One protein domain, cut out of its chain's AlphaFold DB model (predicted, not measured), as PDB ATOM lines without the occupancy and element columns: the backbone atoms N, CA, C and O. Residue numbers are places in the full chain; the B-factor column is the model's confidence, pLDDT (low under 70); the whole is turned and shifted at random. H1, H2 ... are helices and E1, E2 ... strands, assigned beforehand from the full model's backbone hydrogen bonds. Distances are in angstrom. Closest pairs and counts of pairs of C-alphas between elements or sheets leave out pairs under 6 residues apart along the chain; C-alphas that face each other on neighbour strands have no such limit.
ATOM      1  N   LYS A 121     190.282 150.276 154.473       90.75
ATOM      2  CA  LYS A 121     190.947 149.573 153.366       90.75
ATOM      3  C   LYS A 121     189.972 148.616 152.690       90.75
ATOM      4  O   LYS A 121     189.791 148.742 151.481       90.75
ATOM      5  N   GLN A 122     189.279 147.780 153.462       94.62
ATOM      6  CA  GLN A 122     188.195 146.904 153.008       94.62
ATOM      7  C   GLN A 122     187.135 147.712 152.256       94.62
ATOM      8  O   GLN A 122     186.814 147.411 151.109       94.62
ATOM      9  N   HIS A 123     186.685 148.826 152.845       92.88
ATOM     10  CA  HIS A 123     185.732 149.716 152.189       92.88
ATOM     11  C   HIS A 123     186.286 150.328 150.889       92.88
ATOM     12  O   HIS A 123     185.533 150.534 149.938       92.88
ATOM     13  N   SER A 124     187.584 150.661 150.821       91.69
ATOM     14  CA  SER A 124     188.190 151.199 149.587       91.69
ATOM     15  C   SER A 124     188.204 150.153 148.480       91.69
ATOM     16  O   SER A 124     187.775 150.441 147.370       91.69
ATOM     17  N   ALA A 125     188.698 148.953 148.788       95.25
ATOM     18  CA  ALA A 125     188.855 147.877 147.821       95.25
ATOM     19  C   ALA A 125     187.499 147.464 147.235       95.25
ATOM     20  O   ALA A 125     187.328 147.472 146.018       95.25
ATOM     21  N   ALA A 126     186.505 147.241 148.097       96.00
ATOM     22  CA  ALA A 126     185.154 146.892 147.669       96.00
ATOM     23  C   ALA A 126     184.488 147.998 146.837       96.00
ATOM     24  O   ALA A 126     183.823 147.707 145.847       96.00
ATOM     25  N   PHE A 127     184.703 149.273 147.177       94.75
ATOM     26  CA  PHE A 127     184.222 150.384 146.352       94.75
ATOM     27  C   PHE A 127     184.836 150.365 144.940       94.75
ATOM     28  O   PHE A 127     184.118 150.525 143.953       94.75
ATOM     29  N   GLU A 128     186.149 150.140 144.819       95.81
ATOM     30  CA  GLU A 128     186.829 150.038 143.519       95.81
ATOM     31  C   GLU A 128     186.362 148.833 142.693       95.81
ATOM     32  O   GLU A 128     186.239 148.923 141.469       95.81
ATOM     33  N   GLU A 129     186.068 147.712 143.345       96.69
ATOM     34  CA  GLU A 129     185.530 146.519 142.694       96.69
ATOM     35  C   GLU A 129     184.090 146.730 142.213       96.69
ATOM     36  O   GLU A 129     183.791 146.465 141.048       96.69
ATOM     37  N   LEU A 130     183.220 147.288 143.059       96.19
ATOM     38  CA  LEU A 130     181.812 147.529 142.730       96.19
ATOM     39  C   LEU A 130     181.621 148.559 141.615       96.19
ATOM     40  O   LEU A 130     180.673 148.439 140.842       96.19
ATOM     41  N   LYS A 131     182.544 149.514 141.443       95.88
ATOM     42  CA  LYS A 131     182.533 150.434 140.287       95.88
ATOM     43  C   LYS A 131     182.630 149.725 138.931       95.88
ATOM     44  O   LYS A 131     182.267 150.307 137.916       95.88
ATOM     45  N   LYS A 132     183.109 148.479 138.888       96.50
ATOM     46  CA  LYS A 132     183.117 147.656 137.665       96.50
ATOM     47  C   LYS A 132     181.745 147.032 137.380       96.50
ATOM     48  O   LYS A 132     181.491 146.594 136.264       96.50
ATOM     49  N   LEU A 133     180.879 146.978 138.391       96.00
ATOM     50  CA  LEU A 133     179.593 146.278 138.381       96.00
ATOM     51  C   LEU A 133     178.389 147.234 138.366       96.00
ATOM     52  O   LEU A 133     177.252 146.791 138.193       96.00
ATOM     53  N   GLY A 134     178.619 148.533 138.543       95.94
ATOM     54  CA  GLY A 134     177.571 149.540 138.597       95.94
ATOM     55  C   GLY A 134     178.107 150.946 138.848       95.94
ATOM     56  O   GLY A 134     179.310 151.197 138.788       95.94
ATOM     57  N   VAL A 135     177.195 151.865 139.155       95.25
ATOM     58  CA  VAL A 135     177.489 153.285 139.383       95.25
ATOM     59  C   VAL A 135     177.045 153.693 140.784       95.25
ATOM     60  O   VAL A 135     175.946 153.352 141.217       95.25
ATOM     61  N   PHE A 136     177.896 154.446 141.481       92.12
ATOM     62  CA  PHE A 136     177.550 155.093 142.744       92.12
ATOM     63  C   PHE A 136     177.087 156.529 142.491       92.12
ATOM     64  O   PHE A 136     177.830 157.322 141.915       92.12
ATOM     65  N   GLU A 137     175.890 156.877 142.952       88.44
ATOM     66  CA  GLU A 137     175.301 158.207 142.802       88.44
ATOM     67  C   GLU A 137     174.472 158.545 144.049       88.44
ATOM     68  O   GLU A 137     173.564 157.801 144.403       88.44
ATOM     69  N   LYS A 138     174.769 159.668 144.721       82.94
ATOM     70  CA  LYS A 138     173.969 160.205 145.845       82.94
ATOM     71  C   LYS A 138     173.666 159.206 146.974       82.94
ATOM     72  O   LYS A 138     172.552 159.143 147.479       82.94
ATOM     73  N   GLY A 139     174.659 158.421 147.382       83.88
ATOM     74  CA  GLY A 139     174.502 157.415 148.436       83.88
ATOM     75  C   GLY A 139     173.904 156.095 147.962       83.88
ATOM     76  O   GLY A 139     173.698 155.209 148.777       83.88
ATOM     77  N   ILE A 140     173.671 155.932 146.660       90.00
ATOM     78  CA  ILE A 140     173.018 154.762 146.081       90.00
ATOM     79  C   ILE A 140     173.960 154.060 145.102       90.00
ATOM     80  O   ILE A 140     174.598 154.701 144.268       90.00
ATOM     81  N   PHE A 141     174.028 152.733 145.177       93.69
ATOM     82  CA  PHE A 141     174.664 151.876 144.185       93.69
ATOM     83  C   PHE A 141     173.618 151.333 143.205       93.69
ATOM     84  O   PHE A 141     172.678 150.634 143.589       93.69
ATOM     85  N   LYS A 142     173.783 151.657 141.921       94.88
ATOM     86  CA  LYS A 142     172.946 151.172 140.817       94.88
ATOM     87  C   LYS A 142     173.715 150.107 140.042       94.88
ATOM     88  O   LYS A 142     174.702 150.431 139.381       94.88
ATOM     89  N   ARG A 143     173.278 148.847 140.122       95.06
ATOM     90  CA  ARG A 143     173.910 147.719 139.412       95.06
ATOM     91  C   ARG A 143     173.641 147.785 137.908       95.06
ATOM     92  O   ARG A 143     172.553 148.176 137.485       95.06
ATOM     93  N   ASN A 144     174.606 147.337 137.106       95.25
ATOM     94  CA  ASN A 144     174.434 147.195 135.659       95.25
ATOM     95  C   ASN A 144     173.329 146.168 135.314       95.25
ATOM     96  O   ASN A 144     173.109 145.230 136.087       95.25
ATOM     97  N   PRO A 145     172.656 146.292 134.148       91.75
ATOM     98  CA  PRO A 145     171.565 145.410 133.721       91.75
ATOM     99  C   PRO A 145     171.839 143.900 133.825       91.75
ATOM    100  O   PRO A 145     170.946 143.151 134.221       91.75
ATOM    101  N   ASP A 146     173.065 143.455 133.578       92.31
ATOM    102  CA  ASP A 146     173.388 142.022 133.523       92.31
ATOM    103  C   ASP A 146     174.064 141.486 134.799       92.31
ATOM    104  O   ASP A 146     174.453 140.321 134.860       92.31
ATOM    105  N   VAL A 147     174.206 142.319 135.837       91.31
ATOM    106  CA  VAL A 147     174.791 141.913 137.125       91.31
ATOM    107  C   VAL A 147     173.678 141.440 138.072       91.31
ATOM    108  O   VAL A 147     172.740 142.207 138.314       91.31
ATOM    109  N   PRO A 148     173.761 140.217 138.638       86.56
ATOM    110  CA  PRO A 148     172.781 139.719 139.605       86.56
ATOM    111  C   PRO A 148     172.666 140.582 140.871       86.56
ATOM    112  O   PRO A 148     173.637 141.196 141.319       86.56
ATOM    113  N   GLY A 149     171.480 140.568 141.485       85.62
ATOM    114  CA  GLY A 149     171.171 141.275 142.732       85.62
ATOM    115  C   GLY A 149     170.264 142.500 142.544       85.62
ATOM    116  O   GLY A 149     169.808 142.776 141.431       85.62
ATOM    117  N   PRO A 150     169.982 143.248 143.627       86.06
ATOM    118  CA  PRO A 150     169.079 144.395 143.584       86.06
ATOM    119  C   PRO A 150     169.544 145.462 142.592       86.06
ATOM    120  O   PRO A 150     170.710 145.868 142.597       86.06
ATOM    121  N   ARG A 151     168.627 145.974 141.761       89.25
ATOM    122  CA  ARG A 151     168.934 147.046 140.792       89.25
ATOM    123  C   ARG A 151     169.467 148.309 141.456       89.25
ATOM    124  O   ARG A 151     170.263 149.034 140.864       89.25
ATOM    125  N   THR A 152     169.010 148.580 142.667       91.44
ATOM    126  CA  THR A 152     169.340 149.766 143.444       91.44
ATOM    127  C   THR A 152     169.494 149.345 144.896       91.44
ATOM    128  O   THR A 152     168.694 148.556 145.388       91.44
ATOM    129  N   GLN A 153     170.542 149.830 145.551       91.06
ATOM    130  CA  GLN A 153     170.857 149.529 146.946       91.06
ATOM    131  C   GLN A 153     171.564 150.727 147.582       91.06
ATOM    132  O   GLN A 153     172.202 151.504 146.868       91.06
ATOM    133  N   ASP A 154     171.480 150.884 148.901       91.56
ATOM    134  CA  ASP A 154     172.328 151.843 149.611       91.56
ATOM    135  C   ASP A 154     173.822 151.540 149.367       91.56
ATOM    136  O   ASP A 154     174.241 150.384 149.267       91.56
ATOM    137  N   SER A 155     174.640 152.582 149.217       91.56
ATOM    138  CA  SER A 155     176.054 152.424 148.874       91.56
ATOM    139  C   SER A 155     176.872 151.766 149.979       91.56
ATOM    140  O   SER A 155     177.786 151.000 149.668       91.56
ATOM    141  N   TYR A 156     176.555 152.037 151.248       91.88
ATOM    142  CA  TYR A 156     177.208 151.392 152.380       91.88
ATOM    143  C   TYR A 156     176.826 149.915 152.436       91.88
ATOM    144  O   TYR A 156     177.713 149.072 152.541       91.88
ATOM    145  N   GLU A 157     175.540 149.598 152.287       93.62
ATOM    146  CA  GLU A 157     175.052 148.215 152.270       93.62
ATOM    147  C   GLU A 157     175.682 147.410 151.135       93.62
ATOM    148  O   GLU A 157     176.236 146.343 151.382       93.62
ATOM    149  N   ALA A 158     175.705 147.949 149.914       94.50
ATOM    150  CA  ALA A 158     176.312 147.271 148.771       94.50
ATOM    151  C   ALA A 158     177.797 146.949 149.008       94.50
ATOM    152  O   ALA A 158     178.248 145.838 148.729       94.50
ATOM    153  N   ILE A 159     178.556 147.907 149.551       95.44
ATOM    154  CA  ILE A 159     179.968 147.713 149.910       95.44
ATOM    155  C   ILE A 159     180.099 146.677 151.020       95.44
ATOM    156  O   ILE A 159     180.964 145.804 150.947       95.44
ATOM    157  N   TRP A 160     179.252 146.763 152.043       95.56
ATOM    158  CA  TRP A 160     179.322 145.878 153.190       95.56
ATOM    159  C   TRP A 160     179.022 144.431 152.811       95.56
ATOM    160  O   TRP A 160     179.796 143.538 153.153       95.56
ATOM    161  N   GLU A 161     177.959 144.203 152.040       95.50
ATOM    162  CA  GLU A 161     177.564 142.876 151.568       95.50
ATOM    163  C   GLU A 161     178.590 142.296 150.598       95.50
ATOM    164  O   GLU A 161     178.870 141.100 150.646       95.50
ATOM    165  N   HIS A 162     179.218 143.138 149.771       95.69
ATOM    166  CA  HIS A 162     180.318 142.716 148.905       95.69
ATOM    167  C   HIS A 162     181.550 142.279 149.704       95.69
ATOM    168  O   HIS A 162     182.217 141.326 149.324       95.69
ATOM    169  N   VAL A 163     181.866 142.908 150.837       95.94
ATOM    170  CA  VAL A 163     182.977 142.431 151.681       95.94
ATOM    171  C   VAL A 163     182.581 141.185 152.474       95.94
ATOM    172  O   VAL A 163     183.361 140.243 152.579       95.94
ATOM    173  N   ARG A 164     181.380 141.172 153.057       94.19
ATOM    174  CA  ARG A 164     180.941 140.114 153.979       94.19
ATOM    175  C   ARG A 164     180.326 138.902 153.290       94.19
ATOM    176  O   ARG A 164     180.094 137.902 153.965       94.19
ATOM    177  N   GLN A 165     180.083 138.981 151.983       93.69
ATOM    178  CA  GLN A 165     179.526 137.907 151.156       93.69
ATOM    179  C   GLN A 165     178.209 137.347 151.720       93.69
ATOM    180  O   GLN A 165     177.908 136.160 151.604       93.69
ATOM    181  N   ARG A 166     177.420 138.218 152.355       92.62
ATOM    182  CA  ARG A 166     176.092 137.922 152.895       92.62
ATOM    183  C   ARG A 166     175.254 139.198 152.967       92.62
ATOM    184  O   ARG A 166     175.850 140.266 153.121       92.62
ATOM    185  N   PRO A 167     173.916 139.094 152.938       92.81
ATOM    186  CA  PRO A 167     173.029 140.225 153.176       92.81
ATOM    187  C   PRO A 167     173.279 140.917 154.523       92.81
ATOM    188  O   PRO A 167     173.593 140.255 155.525       92.81
ATOM    189  N   ILE A 168     173.138 142.243 154.551       93.44
ATOM    190  CA  ILE A 168     173.259 143.043 155.771       93.44
ATOM    191  C   ILE A 168     171.990 142.936 156.618       93.44
ATOM    192  O   ILE A 168     170.871 142.990 156.115       93.44
ATOM    193  N   GLY A 169     172.178 142.788 157.928       94.12
ATOM    194  CA  GLY A 169     171.114 142.821 158.924       94.12
ATOM    195  C   GLY A 169     171.397 143.895 159.966       94.12
ATOM    196  O   GLY A 169     172.550 144.085 160.375       94.12
TER     197      GLY A 169
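Overview. This is residues 121 to 169 of the 298 residues of an uncharacterized protein of Amycolatopsis pithecellobii (UniProt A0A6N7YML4). A small sheet of three strands has helix H2 standing up from one face, and helix H1 crosses H2 at about a right angle, grazing the sheet with residues 127 to 130. The printed part has 49 residues, with two named helices and three named strands in the order H1, E1, E2, E3, H2. The sheet's order is E1, E2, E3, antiparallel throughout, and the class is mixed, helices and strands. The whole is compact, with a radius of gyration of the C-alphas of 9.8 A, and rounded, spanning 26 by 21 by 19 A.

Arrangement. Inner strand E2, residues 140 to 143, has edge strands E1, residues 134 to 137, and E3, residues 152 to 154, as neighbours. They form a meander, each strand the antiparallel neighbour of the one before. In the hairpin E1 and E2, at 161 degrees, N 135 and O 142 are 2.9 A apart, within hydrogen-bond range. In the hairpin E2 and E3, at 144 degrees, N 141 and O 153 are within hydrogen-bond range at 2.8 A. H2, residues 155 to 164, is on one face, giving two layers, a sheet and a helix; its height over the sheet is 9.8 A. It stands up from the sheet at 58 degrees. H1, residues 121 to 130, touches H2, about perpendicular at 75 degrees; the closest C-alphas are those of Ala 126 and Ile 159, 5.7 A apart. In H1 and H2 every O i to N i+4 pair is within hydrogen-bond range.

Along the chain. E1 measures 9.9 A from first to last C-alpha, E2 9.7 A and E3 7.2 A. H1 and H2 each measure 14.2 A. C-alpha 121 begins H1 at (190.947, 149.573, 153.366), and C-alpha 164 ends H2 at (180.941, 140.114, 153.979).

Size, cuts and confidence. The farthest C-alphas, those of Lys 121 and Pro 145, are 27.9 A apart. The printed part has no cut and no long link. Its mean pLDDT is 92.8, and no printed residue is under 70.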